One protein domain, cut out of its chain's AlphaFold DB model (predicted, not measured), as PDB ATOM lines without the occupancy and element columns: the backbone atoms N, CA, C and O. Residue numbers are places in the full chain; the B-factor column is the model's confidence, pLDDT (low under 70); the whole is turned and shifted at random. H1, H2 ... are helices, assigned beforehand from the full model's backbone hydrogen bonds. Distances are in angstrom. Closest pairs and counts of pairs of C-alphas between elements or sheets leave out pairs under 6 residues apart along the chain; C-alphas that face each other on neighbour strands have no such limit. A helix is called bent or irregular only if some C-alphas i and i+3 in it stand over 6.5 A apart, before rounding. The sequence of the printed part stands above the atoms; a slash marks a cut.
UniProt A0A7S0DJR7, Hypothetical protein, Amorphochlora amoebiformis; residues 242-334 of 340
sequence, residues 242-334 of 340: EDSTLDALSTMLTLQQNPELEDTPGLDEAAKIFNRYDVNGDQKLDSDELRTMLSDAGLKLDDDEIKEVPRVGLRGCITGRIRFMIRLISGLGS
ATOM      1  N   GLU A 242     106.024 104.867 189.344       49.34
ATOM      2  CA  GLU A 242     106.456 106.143 189.915       49.34
ATOM      3  C   GLU A 242     107.537 105.951 190.996       49.34
ATOM      4  O   GLU A 242     107.455 105.030 191.819       49.34
ATOM      5  N   ASP A 243     108.504 106.879 191.025       49.53
ATOM      6  CA  ASP A 243     109.696 106.938 191.896       49.53
ATOM      7  C   ASP A 243     109.426 106.729 193.406       49.53
ATOM      8  O   ASP A 243     110.337 106.499 194.199       49.53
ATOM      9  N   SER A 244     108.161 106.745 193.823       52.94
ATOM     10  CA  SER A 244     107.704 106.522 195.194       52.94
ATOM     11  C   SER A 244     107.892 105.086 195.712       52.94
ATOM     12  O   SER A 244     108.017 104.888 196.921       52.94
ATOM     13  N   THR A 245     107.938 104.068 194.843       52.91
ATOM     14  CA  THR A 245     107.936 102.653 195.282       52.91
ATOM     15  C   THR A 245     109.311 102.085 195.630       52.91
ATOM     16  O   THR A 245     109.419 101.296 196.571       52.91
ATOM     17  N   LEU A 246     110.371 102.501 194.933       56.53
ATOM     18  CA  LEU A 246     111.752 102.152 195.295       56.53
ATOM     19  C   LEU A 246     112.186 102.858 196.584       56.53
ATOM     20  O   LEU A 246     112.820 102.237 197.439       56.53
ATOM     21  N   ASP A 247     111.756 104.109 196.761       57.16
ATOM     22  CA  ASP A 247     111.902 104.857 198.010       57.16
ATOM     23  C   ASP A 247     111.195 104.141 199.168       57.16
ATOM     24  O   ASP A 247     111.797 103.921 200.220       57.16
ATOM     25  N   ALA A 248     109.952 103.692 198.968       61.81
ATOM     26  CA  ALA A 248     109.218 102.931 199.979       61.81
ATOM     27  C   ALA A 248     109.913 101.601 200.329       61.81
ATOM     28  O   ALA A 248     109.961 101.223 201.496       61.81
ATOM     29  N   LEU A 249     110.506 100.915 199.348       56.41
ATOM     30  CA  LEU A 249     111.239  99.657 199.546       56.41
ATOM     31  C   LEU A 249     112.552  99.843 200.310       56.41
ATOM     32  O   LEU A 249     112.856  99.057 201.206       56.41
ATOM     33  N   SER A 250     113.311 100.887 199.980       66.38
ATOM     34  CA  SER A 250     114.518 101.271 200.717       66.38
ATOM     35  C   SER A 250     114.186 101.584 202.176       66.38
ATOM     36  O   SER A 250     114.796 101.042 203.100       66.38
ATOM     37  N   THR A 251     113.132 102.372 202.385       61.88
ATOM     38  CA  THR A 251     112.640 102.734 203.716       61.88
ATOM     39  C   THR A 251     112.185 101.495 204.496       61.88
ATOM     40  O   THR A 251     112.558 101.312 205.655       61.88
ATOM     41  N   MET A 252     111.473 100.574 203.838       64.12
ATOM     42  CA  MET A 252     111.019  99.317 204.436       64.12
ATOM     43  C   MET A 252     112.185  98.397 204.832       64.12
ATOM     44  O   MET A 252     112.129  97.764 205.885       64.12
ATOM     45  N   LEU A 253     113.259  98.330 204.037       69.19
ATOM     46  CA  LEU A 253     114.454  97.538 204.361       69.19
ATOM     47  C   LEU A 253     115.214  98.107 205.567       69.19
ATOM     48  O   LEU A 253     115.646  97.341 206.434       69.19
ATOM     49  N   THR A 254     115.322  99.433 205.664       65.62
ATOM     50  CA  THR A 254     115.935 100.121 206.811       65.62
ATOM     51  C   THR A 254     115.120  99.915 208.092       65.62
ATOM     52  O   THR A 254     115.688  99.603 209.143       65.62
ATOM     53  N   LEU A 255     113.786  99.988 207.998       63.62
ATOM     54  CA  LEU A 255     112.857  99.686 209.095       63.62
ATOM     55  C   LEU A 255     112.933  98.216 209.531       63.62
ATOM     56  O   LEU A 255     112.964  97.915 210.724       63.62
ATOM     57  N   GLN A 256     113.044  97.283 208.582       69.81
ATOM     58  CA  GLN A 256     113.132  95.852 208.877       69.81
ATOM     59  C   GLN A 256     114.430  95.476 209.616       69.81
ATOM     60  O   GLN A 256     114.438  94.534 210.414       69.81
ATOM     61  N   GLN A 257     115.528  96.194 209.361       68.25
ATOM     62  CA  GLN A 257     116.804  95.982 210.051       68.25
ATOM     63  C   GLN A 257     116.840  96.623 211.447       68.25
ATOM     64  O   GLN A 257     117.557  96.123 212.314       68.25
ATOM     65  N   ASN A 258     116.033  97.663 211.690       62.16
ATOM     66  CA  ASN A 258     115.959  98.381 212.962       62.16
ATOM     67  C   ASN A 258     114.495  98.556 213.419       62.16
ATOM     68  O   ASN A 258     113.963  99.666 213.372       62.16
ATOM     69  N   PRO A 259     113.847  97.484 213.917       65.00
ATOM     70  CA  PRO A 259     112.425  97.507 214.281       65.00
ATOM     71  C   PRO A 259     112.099  98.449 215.453       65.00
ATOM     72  O   PRO A 259     110.940  98.740 215.710       65.00
ATOM     73  N   GLU A 260     113.106  98.947 216.176       67.25
ATOM     74  CA  GLU A 260     112.931  99.921 217.264       67.25
ATOM     75  C   GLU A 260     112.596 101.341 216.764       67.25
ATOM     76  O   GLU A 260     112.267 102.210 217.567       67.25
ATOM     77  N   LEU A 261     112.689 101.588 215.451       66.38
ATOM     78  CA  LEU A 261     112.492 102.902 214.830       66.38
ATOM     79  C   LEU A 261     111.105 103.091 214.185       66.38
ATOM     80  O   LEU A 261     110.809 104.190 213.713       66.38
ATOM     81  N   GLU A 262     110.253 102.060 214.202       65.12
ATOM     82  CA  GLU A 262     108.956 102.010 213.500       65.12
ATOM     83  C   GLU A 262     107.973 103.121 213.933       65.12
ATOM     84  O   GLU A 262     107.193 103.598 213.116       65.12
ATOM     85  N   ASP A 263     108.080 103.624 215.170       71.31
ATOM     86  CA  ASP A 263     107.170 104.639 215.729       71.31
ATOM     87  C   ASP A 263     107.703 106.086 215.671       71.31
ATOM     88  O   ASP A 263     107.117 106.997 216.266       71.31
ATOM     89  N   THR A 264     108.836 106.341 215.006       70.44
ATOM     90  CA  THR A 264     109.407 107.699 214.963       70.44
ATOM     91  C   THR A 264     108.917 108.494 213.745       70.44
ATOM     92  O   THR A 264     109.300 108.188 212.616       70.44
ATOM     93  N   PRO A 265     108.092 109.548 213.928       71.38
ATOM     94  CA  PRO A 265     107.674 110.394 212.815       71.38
ATOM     95  C   PRO A 265     108.895 111.100 212.209       71.38
ATOM     96  O   PRO A 265     109.690 111.699 212.936       71.38
ATOM     97  N   GLY A 266     109.039 111.022 210.883       74.69
ATOM     98  CA  GLY A 266     110.159 111.608 210.132       74.69
ATOM     99  C   GLY A 266     111.333 110.660 209.858       74.69
ATOM    100  O   GLY A 266     112.353 111.103 209.330       74.69
ATOM    101  N   LEU A 267     111.215 109.367 210.188       74.00
ATOM    102  CA  LEU A 267     112.271 108.394 209.892       74.00
ATOM    103  C   LEU A 267     112.523 108.244 208.384       74.00
ATOM    104  O   LEU A 267     113.672 108.121 207.967       74.00
ATOM    105  N   ASP A 268     111.469 108.314 207.573       77.06
ATOM    106  CA  ASP A 268     111.555 108.154 206.120       77.06
ATOM    107  C   ASP A 268     112.446 109.234 205.489       77.06
ATOM    108  O   ASP A 268     113.291 108.945 204.645       77.06
ATOM    109  N   GLU A 269     112.330 110.482 205.949       79.12
ATOM    110  CA  GLU A 269     113.180 111.586 205.491       79.12
ATOM    111  C   GLU A 269     114.625 111.421 205.967       79.12
ATOM    112  O   GLU A 269     115.562 111.627 205.194       79.12
ATOM    113  N   ALA A 270     114.825 110.988 207.215       78.44
ATOM    114  CA  ALA A 270     116.157 110.733 207.752       78.44
ATOM    115  C   ALA A 270     116.870 109.595 207.002       78.44
ATOM    116  O   ALA A 270     118.058 109.713 206.707       78.44
ATOM    117  N   ALA A 271     116.151 108.527 206.644       79.38
ATOM    118  CA  ALA A 271     116.680 107.414 205.859       79.38
ATOM    119  C   ALA A 271     117.046 107.848 204.431       79.38
ATOM    120  O   ALA A 271     118.097 107.462 203.922       79.38
ATOM    121  N   LYS A 272     116.230 108.708 203.804       81.69
ATOM    122  CA  LYS A 272     116.537 109.289 202.486       81.69
ATOM    123  C   LYS A 272     117.784 110.164 202.515       81.69
ATOM    124  O   LYS A 272     118.626 110.059 201.627       81.69
ATOM    125  N   ILE A 273     117.917 111.009 203.538       85.12
ATOM    126  CA  ILE A 273     119.106 111.847 203.725       85.12
ATOM    127  C   ILE A 273     120.330 110.959 203.957       85.12
ATOM    128  O   ILE A 273     121.351 111.165 203.314       85.12
ATOM    129  N   PHE A 274     120.217 109.936 204.805       85.56
ATOM    130  CA  PHE A 274     121.314 109.012 205.082       85.56
ATOM    131  C   PHE A 274     121.804 108.304 203.810       85.56
ATOM    132  O   PHE A 274     122.985 108.384 203.483       85.56
ATOM    133  N   ASN A 275     120.888 107.721 203.034       86.38
ATOM    134  CA  ASN A 275     121.216 107.032 201.782       86.38
ATOM    135  C   ASN A 275     121.769 107.963 200.694       86.38
ATOM    136  O   ASN A 275     122.433 107.495 199.775       86.38
ATOM    137  N   ARG A 276     121.490 109.272 200.758       91.44
ATOM    138  CA  ARG A 276     122.060 110.246 199.818       91.44
ATOM    139  C   ARG A 276     123.557 110.469 200.059       91.44
ATOM    140  O   ARG A 276     124.268 110.730 199.093       91.44
ATOM    141  N   TYR A 277     124.011 110.417 201.313       92.50
ATOM    142  CA  TYR A 277     125.400 110.725 201.680       92.50
ATOM    143  C   TYR A 277     126.268 109.486 201.931       92.50
ATOM    144  O   TYR A 277     127.485 109.613 201.878       92.50
ATOM    145  N   ASP A 278     125.667 108.316 202.158       91.69
ATOM    146  CA  ASP A 278     126.348 107.015 202.206       91.69
ATOM    147  C   ASP A 278     126.687 106.544 200.775       91.69
ATOM    148  O   ASP A 278     125.924 105.824 200.125       91.69
ATOM    149  N   VAL A 279     127.810 107.030 200.240       89.88
ATOM    150  CA  VAL A 279     128.259 106.752 198.865       89.88
ATOM    151  C   VAL A 279     128.863 105.352 198.773       89.88
ATOM    152  O   VAL A 279     128.782 104.705 197.725       89.88
ATOM    153  N   ASN A 280     129.485 104.885 199.858       86.56
ATOM    154  CA  ASN A 280     130.121 103.573 199.920       86.56
ATOM    155  C   ASN A 280     129.100 102.420 200.129       86.56
ATOM    156  O   ASN A 280     129.414 101.266 199.812       86.56
ATOM    157  N   GLY A 281     127.878 102.725 200.584       86.44
ATOM    158  CA  GLY A 281     126.791 101.776 200.828       86.44
ATOM    159  C   GLY A 281     127.044 100.835 202.009       86.44
ATOM    160  O   GLY A 281     126.459  99.747 202.066       86.44
ATOM    161  N   ASP A 282     127.950 101.193 202.919       84.62
ATOM    162  CA  ASP A 282     128.350 100.377 204.067       84.62
ATOM    163  C   ASP A 282     127.445 100.584 205.296       84.62
ATOM    164  O   ASP A 282     127.624  99.918 206.329       84.62
ATOM    165  N   GLN A 283     126.428 101.440 205.144       84.06
ATOM    166  CA  GLN A 283     125.453 101.826 206.156       84.06
ATOM    167  C   GLN A 283     126.065 102.622 207.315       84.06
ATOM    168  O   GLN A 283     125.516 102.643 208.427       84.06
ATOM    169  N   LYS A 284     127.208 103.274 207.095       86.38
ATOM    170  CA  LYS A 284     127.853 104.194 208.027       86.38
ATOM    171  C   LYS A 284     128.348 105.406 207.252       86.38
ATOM    172  O   LYS A 284     128.950 105.287 206.207       86.38
ATOM    173  N   LEU A 285     128.153 106.584 207.834       85.44
ATOM    174  CA  LEU A 285     128.755 107.790 207.281       85.44
ATOM    175  C   LEU A 285     130.213 107.863 207.725       85.44
ATOM    176  O   LEU A 285     130.493 108.063 208.916       85.44
ATOM    177  N   ASP A 286     131.125 107.710 206.773       91.56
ATOM    178  CA  ASP A 286     132.544 107.987 206.977       91.56
ATOM    179  C   ASP A 286     132.767 109.485 207.265       91.56
ATOM    180  O   ASP A 286     131.897 110.332 207.044       91.56
ATOM    181  N   SER A 287     133.946 109.857 207.782       91.19
ATOM    182  CA  SER A 287     134.237 111.255 208.151       91.19
ATOM    183  C   SER A 287     134.074 112.231 206.982       91.19
ATOM    184  O   SER A 287     133.651 113.367 207.190       91.19
ATOM    185  N   ASP A 288     134.377 111.780 205.766       92.31
ATOM    186  CA  ASP A 288     134.293 112.592 204.551       92.31
ATOM    187  C   ASP A 288     132.839 112.749 204.070       92.31
ATOM    188  O   ASP A 288     132.421 113.837 203.664       92.31
ATOM    189  N   GLU A 289     132.031 111.694 204.194       93.38
ATOM    190  CA  GLU A 289     130.597 111.702 203.881       93.38
ATOM    191  C   GLU A 289     129.829 112.578 204.875       93.38
ATOM    192  O   GLU A 289     129.026 113.430 204.488       93.38
ATOM    193  N   LEU A 290     130.156 112.458 206.166       91.00
ATOM    194  CA  LEU A 290     129.605 113.303 207.221       91.00
ATOM    195  C   LEU A 290     129.986 114.776 207.021       91.00
ATOM    196  O   LEU A 290     129.150 115.662 207.209       91.00
ATOM    197  N   ARG A 291     131.233 115.054 206.620       92.12
ATOM    198  CA  ARG A 291     131.698 116.413 206.311       92.12
ATOM    199  C   ARG A 291     130.920 117.019 205.150       92.12
ATOM    200  O   ARG A 291     130.534 118.183 205.224       92.12
ATOM    201  N   THR A 292     130.665 116.226 204.114       93.25
ATOM    202  CA  THR A 292     129.878 116.643 202.949       93.25
ATOM    203  C   THR A 292     128.437 116.947 203.354       93.25
ATOM    204  O   THR A 292     127.947 118.041 203.086       93.25
ATOM    205  N   MET A 293     127.806 116.053 204.122       93.19
ATOM    206  CA  MET A 293     126.452 116.248 204.650       93.19
ATOM    207  C   MET A 293     126.321 117.531 205.486       93.19
ATOM    208  O   MET A 293     125.339 118.262 205.366       93.19
ATOM    209  N   LEU A 294     127.304 117.821 206.342       91.06
ATOM    210  CA  LEU A 294     127.301 119.020 207.184       91.06
ATOM    211  C   LEU A 294     127.587 120.298 206.390       91.06
ATOM    212  O   LEU A 294     126.957 121.324 206.648       91.06
ATOM    213  N   SER A 295     128.483 120.223 205.405       92.00
ATOM    214  CA  SER A 295     128.767 121.328 204.490       92.00
ATOM    215  C   SER A 295     127.519 121.728 203.702       92.00
ATOM    216  O   SER A 295     127.220 122.918 203.602       92.00
ATOM    217  N   ASP A 296     126.750 120.751 203.219       92.44
ATOM    218  CA  ASP A 296     125.490 120.984 202.504       92.44
ATOM    219  C   ASP A 296     124.407 121.585 203.415       92.44
ATOM    220  O   ASP A 296     123.585 122.385 202.969       92.44
ATOM    221  N   ALA A 297     124.447 121.281 204.716       87.38
ATOM    222  CA  ALA A 297     123.605 121.918 205.731       87.38
ATOM    223  C   ALA A 297     124.098 123.320 206.163       87.38
ATOM    224  O   ALA A 297     123.477 123.955 207.017       87.38
ATOM    225  N   GLY A 298     125.214 123.811 205.607       92.56
ATOM    226  CA  GLY A 298     125.809 125.108 205.944       92.56
ATOM    227  C   GLY A 298     126.600 125.130 207.259       92.56
ATOM    228  O   GLY A 298     126.956 126.207 207.741       92.56
ATOM    229  N   LEU A 299     126.892 123.965 207.844       89.00
ATOM    230  CA  LEU A 299     127.676 123.826 209.070       89.00
ATOM    231  C   LEU A 299     129.132 123.500 208.722       89.00
ATOM    232  O   LEU A 299     129.439 122.453 208.158       89.00
ATOM    233  N   LYS A 300     130.049 124.397 209.089       88.94
ATOM    234  CA  LYS A 300     131.494 124.165 208.978       88.94
ATOM    235  C   LYS A 300     132.005 123.670 210.328       88.94
ATOM    236  O   LYS A 300     132.028 124.453 211.271       88.94
ATOM    237  N   LEU A 301     132.358 122.390 210.412       87.00
ATOM    238  CA  LEU A 301     133.068 121.824 211.562       87.00
ATOM    239  C   LEU A 301     134.557 121.710 211.245       87.00
ATOM    240  O   LEU A 301     134.931 121.393 210.107       87.00
ATOM    241  N   ASP A 302     135.385 121.929 212.260       90.81
ATOM    242  CA  ASP A 302     136.827 121.729 212.151       90.81
ATOM    243  C   ASP A 302     137.178 120.232 212.150       90.81
ATOM    244  O   ASP A 302     136.456 119.388 212.690       90.81
ATOM    245  N   ASP A 303     138.314 119.883 211.536       88.50
ATOM    246  CA  ASP A 303     138.777 118.491 211.400       88.50
ATOM    247  C   ASP A 303     138.913 117.758 212.745       88.50
ATOM    248  O   ASP A 303     138.753 116.535 212.814       88.50
ATOM    249  N   ASP A 304     139.197 118.495 213.816       88.19
ATOM    250  CA  ASP A 304     139.322 117.942 215.161       88.19
ATOM    251  C   ASP A 304     137.952 117.618 215.775       88.19
ATOM    252  O   ASP A 304     137.792 116.564 216.392       88.19
ATOM    253  N   GLU A 305     136.929 118.436 215.509       84.38
ATOM    254  CA  GLU A 305     135.554 118.167 215.941       84.38
ATOM    255  C   GLU A 305     134.982 116.948 215.205       84.38
ATOM    256  O   GLU A 305     134.387 116.063 215.825       84.38
ATOM    257  N   ILE A 306     135.232 116.839 213.894       84.12
ATOM    258  CA  ILE A 306     134.775 115.708 213.069       84.12
ATOM    259  C   ILE A 306     135.384 114.386 213.555       84.12
ATOM    260  O   ILE A 306     134.705 113.364 213.521       84.12
ATOM    261  N   LYS A 307     136.625 114.380 214.059       82.44
ATOM    262  CA  LYS A 307     137.259 113.174 214.630       82.44
ATOM    263  C   LYS A 307     136.668 112.750 215.973       82.44
ATOM    264  O   LYS A 307     136.740 111.566 216.319       82.44
ATOM    265  N   GLU A 308     136.094 113.678 216.735       78.25
ATOM    266  CA  GLU A 308     135.463 113.372 218.021       78.25
ATOM    267  C   GLU A 308     134.028 112.846 217.872       78.25
ATOM    268  O   GLU A 308     133.614 111.977 218.646       78.25
ATOM    269  N   VAL A 309     133.291 113.281 216.840       71.00
ATOM    270  CA  VAL A 309     131.907 112.838 216.571       71.00
ATOM    271  C   VAL A 309     131.744 111.306 216.464       71.00
ATOM    272  O   VAL A 309     130.869 110.772 217.150       71.00
ATOM    273  N   PRO A 310     132.552 110.551 215.690       61.44
ATOM    274  CA  PRO A 310     132.364 109.108 215.523       61.44
ATOM    275  C   PRO A 310     132.789 108.287 216.750       61.44
ATOM    276  O   PRO A 310     132.378 107.132 216.887       61.44
ATOM    277  N   ARG A 311     133.585 108.852 217.671       54.62
ATOM    278  CA  ARG A 311     134.027 108.148 218.891       54.62
ATOM    279  C   ARG A 311     132.940 108.072 219.957       54.62
ATOM    280  O   ARG A 311     132.916 107.114 220.733       54.62
ATOM    281  N   VAL A 312     132.008 109.022 219.974       54.12
ATOM    282  CA  VAL A 312     130.823 108.967 220.836       54.12
ATOM    283  C   VAL A 312     129.785 108.089 220.143       54.12
ATOM    284  O   VAL A 312     128.883 108.568 219.466       54.12
ATOM    285  N   GLY A 313     129.983 106.774 220.248       44.78
ATOM    286  CA  GLY A 313     129.262 105.758 219.488       44.78
ATOM    287  C   GLY A 313     127.769 106.046 219.290       44.78
ATOM    288  O   GLY A 313     126.993 106.158 220.243       44.78
ATOM    289  N   LEU A 314     127.363 106.062 218.020       51.12
ATOM    290  CA  LEU A 314     125.978 106.185 217.554       51.12
ATOM    291  C   LEU A 314     125.014 105.177 218.215       51.12
ATOM    292  O   LEU A 314     123.818 105.423 218.261       51.12
ATOM    293  N   ARG A 315     125.502 104.098 218.843       46.81
ATOM    294  CA  ARG A 315     124.654 103.134 219.572       46.81
ATOM    295  C   ARG A 315     123.900 103.704 220.781       46.81
ATOM    296  O   ARG A 315     122.956 103.061 221.219       46.81
ATOM    297  N   GLY A 316     124.287 104.864 221.325       42.47
ATOM    298  CA  GLY A 316     123.604 105.475 222.482       42.47
ATOM    299  C   GLY A 316     122.999 106.863 222.242       42.47
ATOM    300  O   GLY A 316     122.213 107.328 223.061       42.47
ATOM    301  N   CYS A 317     123.356 107.540 221.144       44.50
ATOM    302  CA  CYS A 317     123.001 108.948 220.909       44.50
ATOM    303  C   CYS A 317     121.956 109.179 219.805       44.50
ATOM    304  O   CYS A 317     121.470 110.305 219.677       44.50
ATOM    305  N   ILE A 318     121.585 108.153 219.031       51.53
ATOM    306  CA  ILE A 318     120.635 108.272 217.910       51.53
ATOM    307  C   ILE A 318     119.282 108.832 218.385       51.53
ATOM    308  O   ILE A 318     118.783 109.788 217.800       51.53
ATOM    309  N   THR A 319     118.736 108.383 219.515       50.72
ATOM    310  CA  THR A 319     117.435 108.872 220.013       50.72
ATOM    311  C   THR A 319     117.463 110.320 220.519       50.72
ATOM    312  O   THR A 319     116.476 111.042 220.380       50.72
ATOM    313  N   GLY A 320     118.585 110.781 221.080       44.69
ATOM    314  CA  GLY A 320     118.716 112.146 221.606       44.69
ATOM    315  C   GLY A 320     119.055 113.184 220.533       44.69
ATOM    316  O   GLY A 320     118.485 114.276 220.519       44.69
ATOM    317  N   ARG A 321     119.961 112.841 219.608       49.09
ATOM    318  CA  ARG A 321     120.465 113.766 218.580       49.09
ATOM    319  C   ARG A 321     119.660 113.752 217.284       49.09
ATOM    320  O   ARG A 321     119.601 114.801 216.658       49.09
ATOM    321  N   ILE A 322     118.959 112.671 216.921       51.84
ATOM    322  CA  ILE A 322     117.984 112.728 215.812       51.84
ATOM    323  C   ILE A 322     116.805 113.621 216.196       51.84
ATOM    324  O   ILE A 322     116.391 114.447 215.396       51.84
ATOM    325  N   ARG A 323     116.339 113.586 217.454       46.47
ATOM    326  CA  ARG A 323     115.345 114.556 217.945       46.47
ATOM    327  C   ARG A 323     115.872 115.996 217.888       46.47
ATOM    328  O   ARG A 323     115.091 116.908 217.643       46.47
ATOM    329  N   PHE A 324     117.177 116.210 218.082       50.31
ATOM    330  CA  PHE A 324     117.807 117.521 217.901       50.31
ATOM    331  C   PHE A 324     117.897 117.912 216.419       50.31
ATOM    332  O   PHE A 324     117.494 119.017 216.090       50.31
ATOM    333  N   MET A 325     118.322 117.012 215.522       58.78
ATOM    334  CA  MET A 325     118.391 117.269 214.076       58.78
ATOM    335  C   MET A 325     117.011 117.486 213.452       58.78
ATOM    336  O   MET A 325     116.843 118.463 212.736       58.78
ATOM    337  N   ILE A 326     115.998 116.683 213.790       57.50
ATOM    338  CA  ILE A 326     114.610 116.898 213.351       57.50
ATOM    339  C   ILE A 326     114.106 118.258 213.842       57.50
ATOM    340  O   ILE A 326     113.465 118.978 213.084       57.50
ATOM    341  N   ARG A 327     114.435 118.670 215.075       52.50
ATOM    342  CA  ARG A 327     114.053 119.987 215.614       52.50
ATOM    343  C   ARG A 327     114.828 121.141 214.973       52.50
ATOM    344  O   ARG A 327     114.290 122.239 214.877       52.50
ATOM    345  N   LEU A 328     116.058 120.900 214.525       52.94
ATOM    346  CA  LEU A 328     116.890 121.877 213.826       52.94
ATOM    347  C   LEU A 328     116.413 122.061 212.379       52.94
ATOM    348  O   LEU A 328     116.243 123.190 211.938       52.94
ATOM    349  N   ILE A 329     116.085 120.964 211.694       56.00
ATOM    350  CA  ILE A 329     115.516 120.953 210.340       56.00
ATOM    351  C   ILE A 329     114.094 121.541 210.352       56.00
ATOM    352  O   ILE A 329     113.794 122.428 209.559       56.00
ATOM    353  N   SER A 330     113.251 121.164 211.321       56.62
ATOM    354  CA  SER A 330     111.900 121.738 211.485       56.62
ATOM    355  C   SER A 330     111.931 123.208 211.926       56.62
ATOM    356  O   SER A 330     111.023 123.971 211.616       56.62
ATOM    357  N   GLY A 331     112.972 123.630 212.655       48.50
ATOM    358  CA  GLY A 331     113.147 125.011 213.114       48.50
ATOM    359  C   GLY A 331     113.694 125.965 212.047       48.50
ATOM    360  O   GLY A 331     113.530 127.177 212.173       48.50
ATOM    361  N   LEU A 332     114.318 125.443 210.987       47.97
ATOM    362  CA  LEU A 332     114.829 126.241 209.869       47.97
ATOM    363  C   LEU A 332     113.731 126.664 208.879       47.97
ATOM    364  O   LEU A 332     113.928 127.632 208.152       47.97
ATOM    365  N   GLY A 333     112.558 126.020 208.902       43.16
ATOM    366  CA  GLY A 333     111.420 126.355 208.036       43.16
ATOM    367  C   GLY A 333     110.535 127.521 208.503       43.16
ATOM    368  O   GLY A 333     109.604 127.877 207.794       43.16
ATOM    369  N   SER A 334     110.790 128.125 209.673       44.91
ATOM    370  CA  SER A 334     109.870 129.095 210.309       44.91
ATOM    371  C   SER A 334     110.484 130.483 210.568       44.91
ATOM    372  O   SER A 334     110.072 131.181 211.496       44.91
TER     373      SER A 334
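What this domain is: This is residues 242 to 334 of the 340 residues of the protein "Hypothetical protein" of Amorphochlora amoebiformis (UniProt A0A7S0DJR7). Four short helices, H1 to H4, follow one another in an open arc, each touching the one before it at a wide angle, and the longest helix, H5, turns back from the far end of the arc and passes near H2 without touching any helix. H2 lies nearest the middle of the whole, while H1 and H4 lie farthest out. The printed part has 93 residues with five named helices in the order H1, H2, H3, H4, H5 and no named strand, and its class is all helix. It is compact, with a radius of gyration of the C-alphas of 14.0 A, and rounded, with spans of 40 by 35 by 28 A.

Where its parts are: H1 is residues 244 to 257, 20.4 A from first to last C-alpha, and begins with C-alpha 244 at (107.704, 106.522, 195.194). H2 is residues 267 to 277, 15.7 A long. H3 is residues 287 to 296, 14.2 A long, with C-alpha 287 at (134.237, 111.255, 208.151). H4 is residues 303 to 311, 13.6 A long; it is neither bent nor irregular, but only just: C-alphas 307 and 310 are 6.4 A apart. H5 is residues 314 to 332, 24.2 A long, and ends with C-alpha 332 at (114.829, 126.241, 209.869). H5 is irregular, with C-alphas 316 and 319 7.5 A apart, and has a kink of 40 degrees near residue 321.

How they stand to each other: H1 and H2 touch, about perpendicular at 82 degrees; their closest C-alphas, those of Thr 251 and Asp 268, are 6.0 A apart. H2 and H3 touch and run opposite ways at a steep tilt of 69 degrees, only just short of about perpendicular; their closest C-alphas, those of Tyr 277 and Glu 289, are 5.7 A apart. H3 and H4 touch and run opposite ways at a steep tilt of 65 degrees; their closest C-alphas, those of Ser 287 and Ile 306, are 6.7 A apart. The packing of the helices is mostly crossed, with none of these three pairs at a shallow tilt. H4 and H5 meet only through their link. H5 and H2 are near each other, with 6 pairs of C-alphas within 10 A and no pair within 8 A. H1 is apart from H3, H4 and H5, H2 is apart from H4, and H3 is apart from H5. Every O i to N i+4 pair is within hydrogen-bond range in H1, H2 and H3, against 3 of 5 in H4 and 11 of 15 in H5.

The domain as a whole: The two C-alphas farthest apart, those of Glu 242 and Asp 304, are 43.1 A apart. The printed part has no cut. The link from H4 to H5 is tight, those from H1 to H2, H2 to H3 and H3 to H4 are short, and no link is long. The mean pLDDT of the printed part is 70.7, and it is under 70 in residues 242 to 262 and 310 to 334; the mean of H5 is 51.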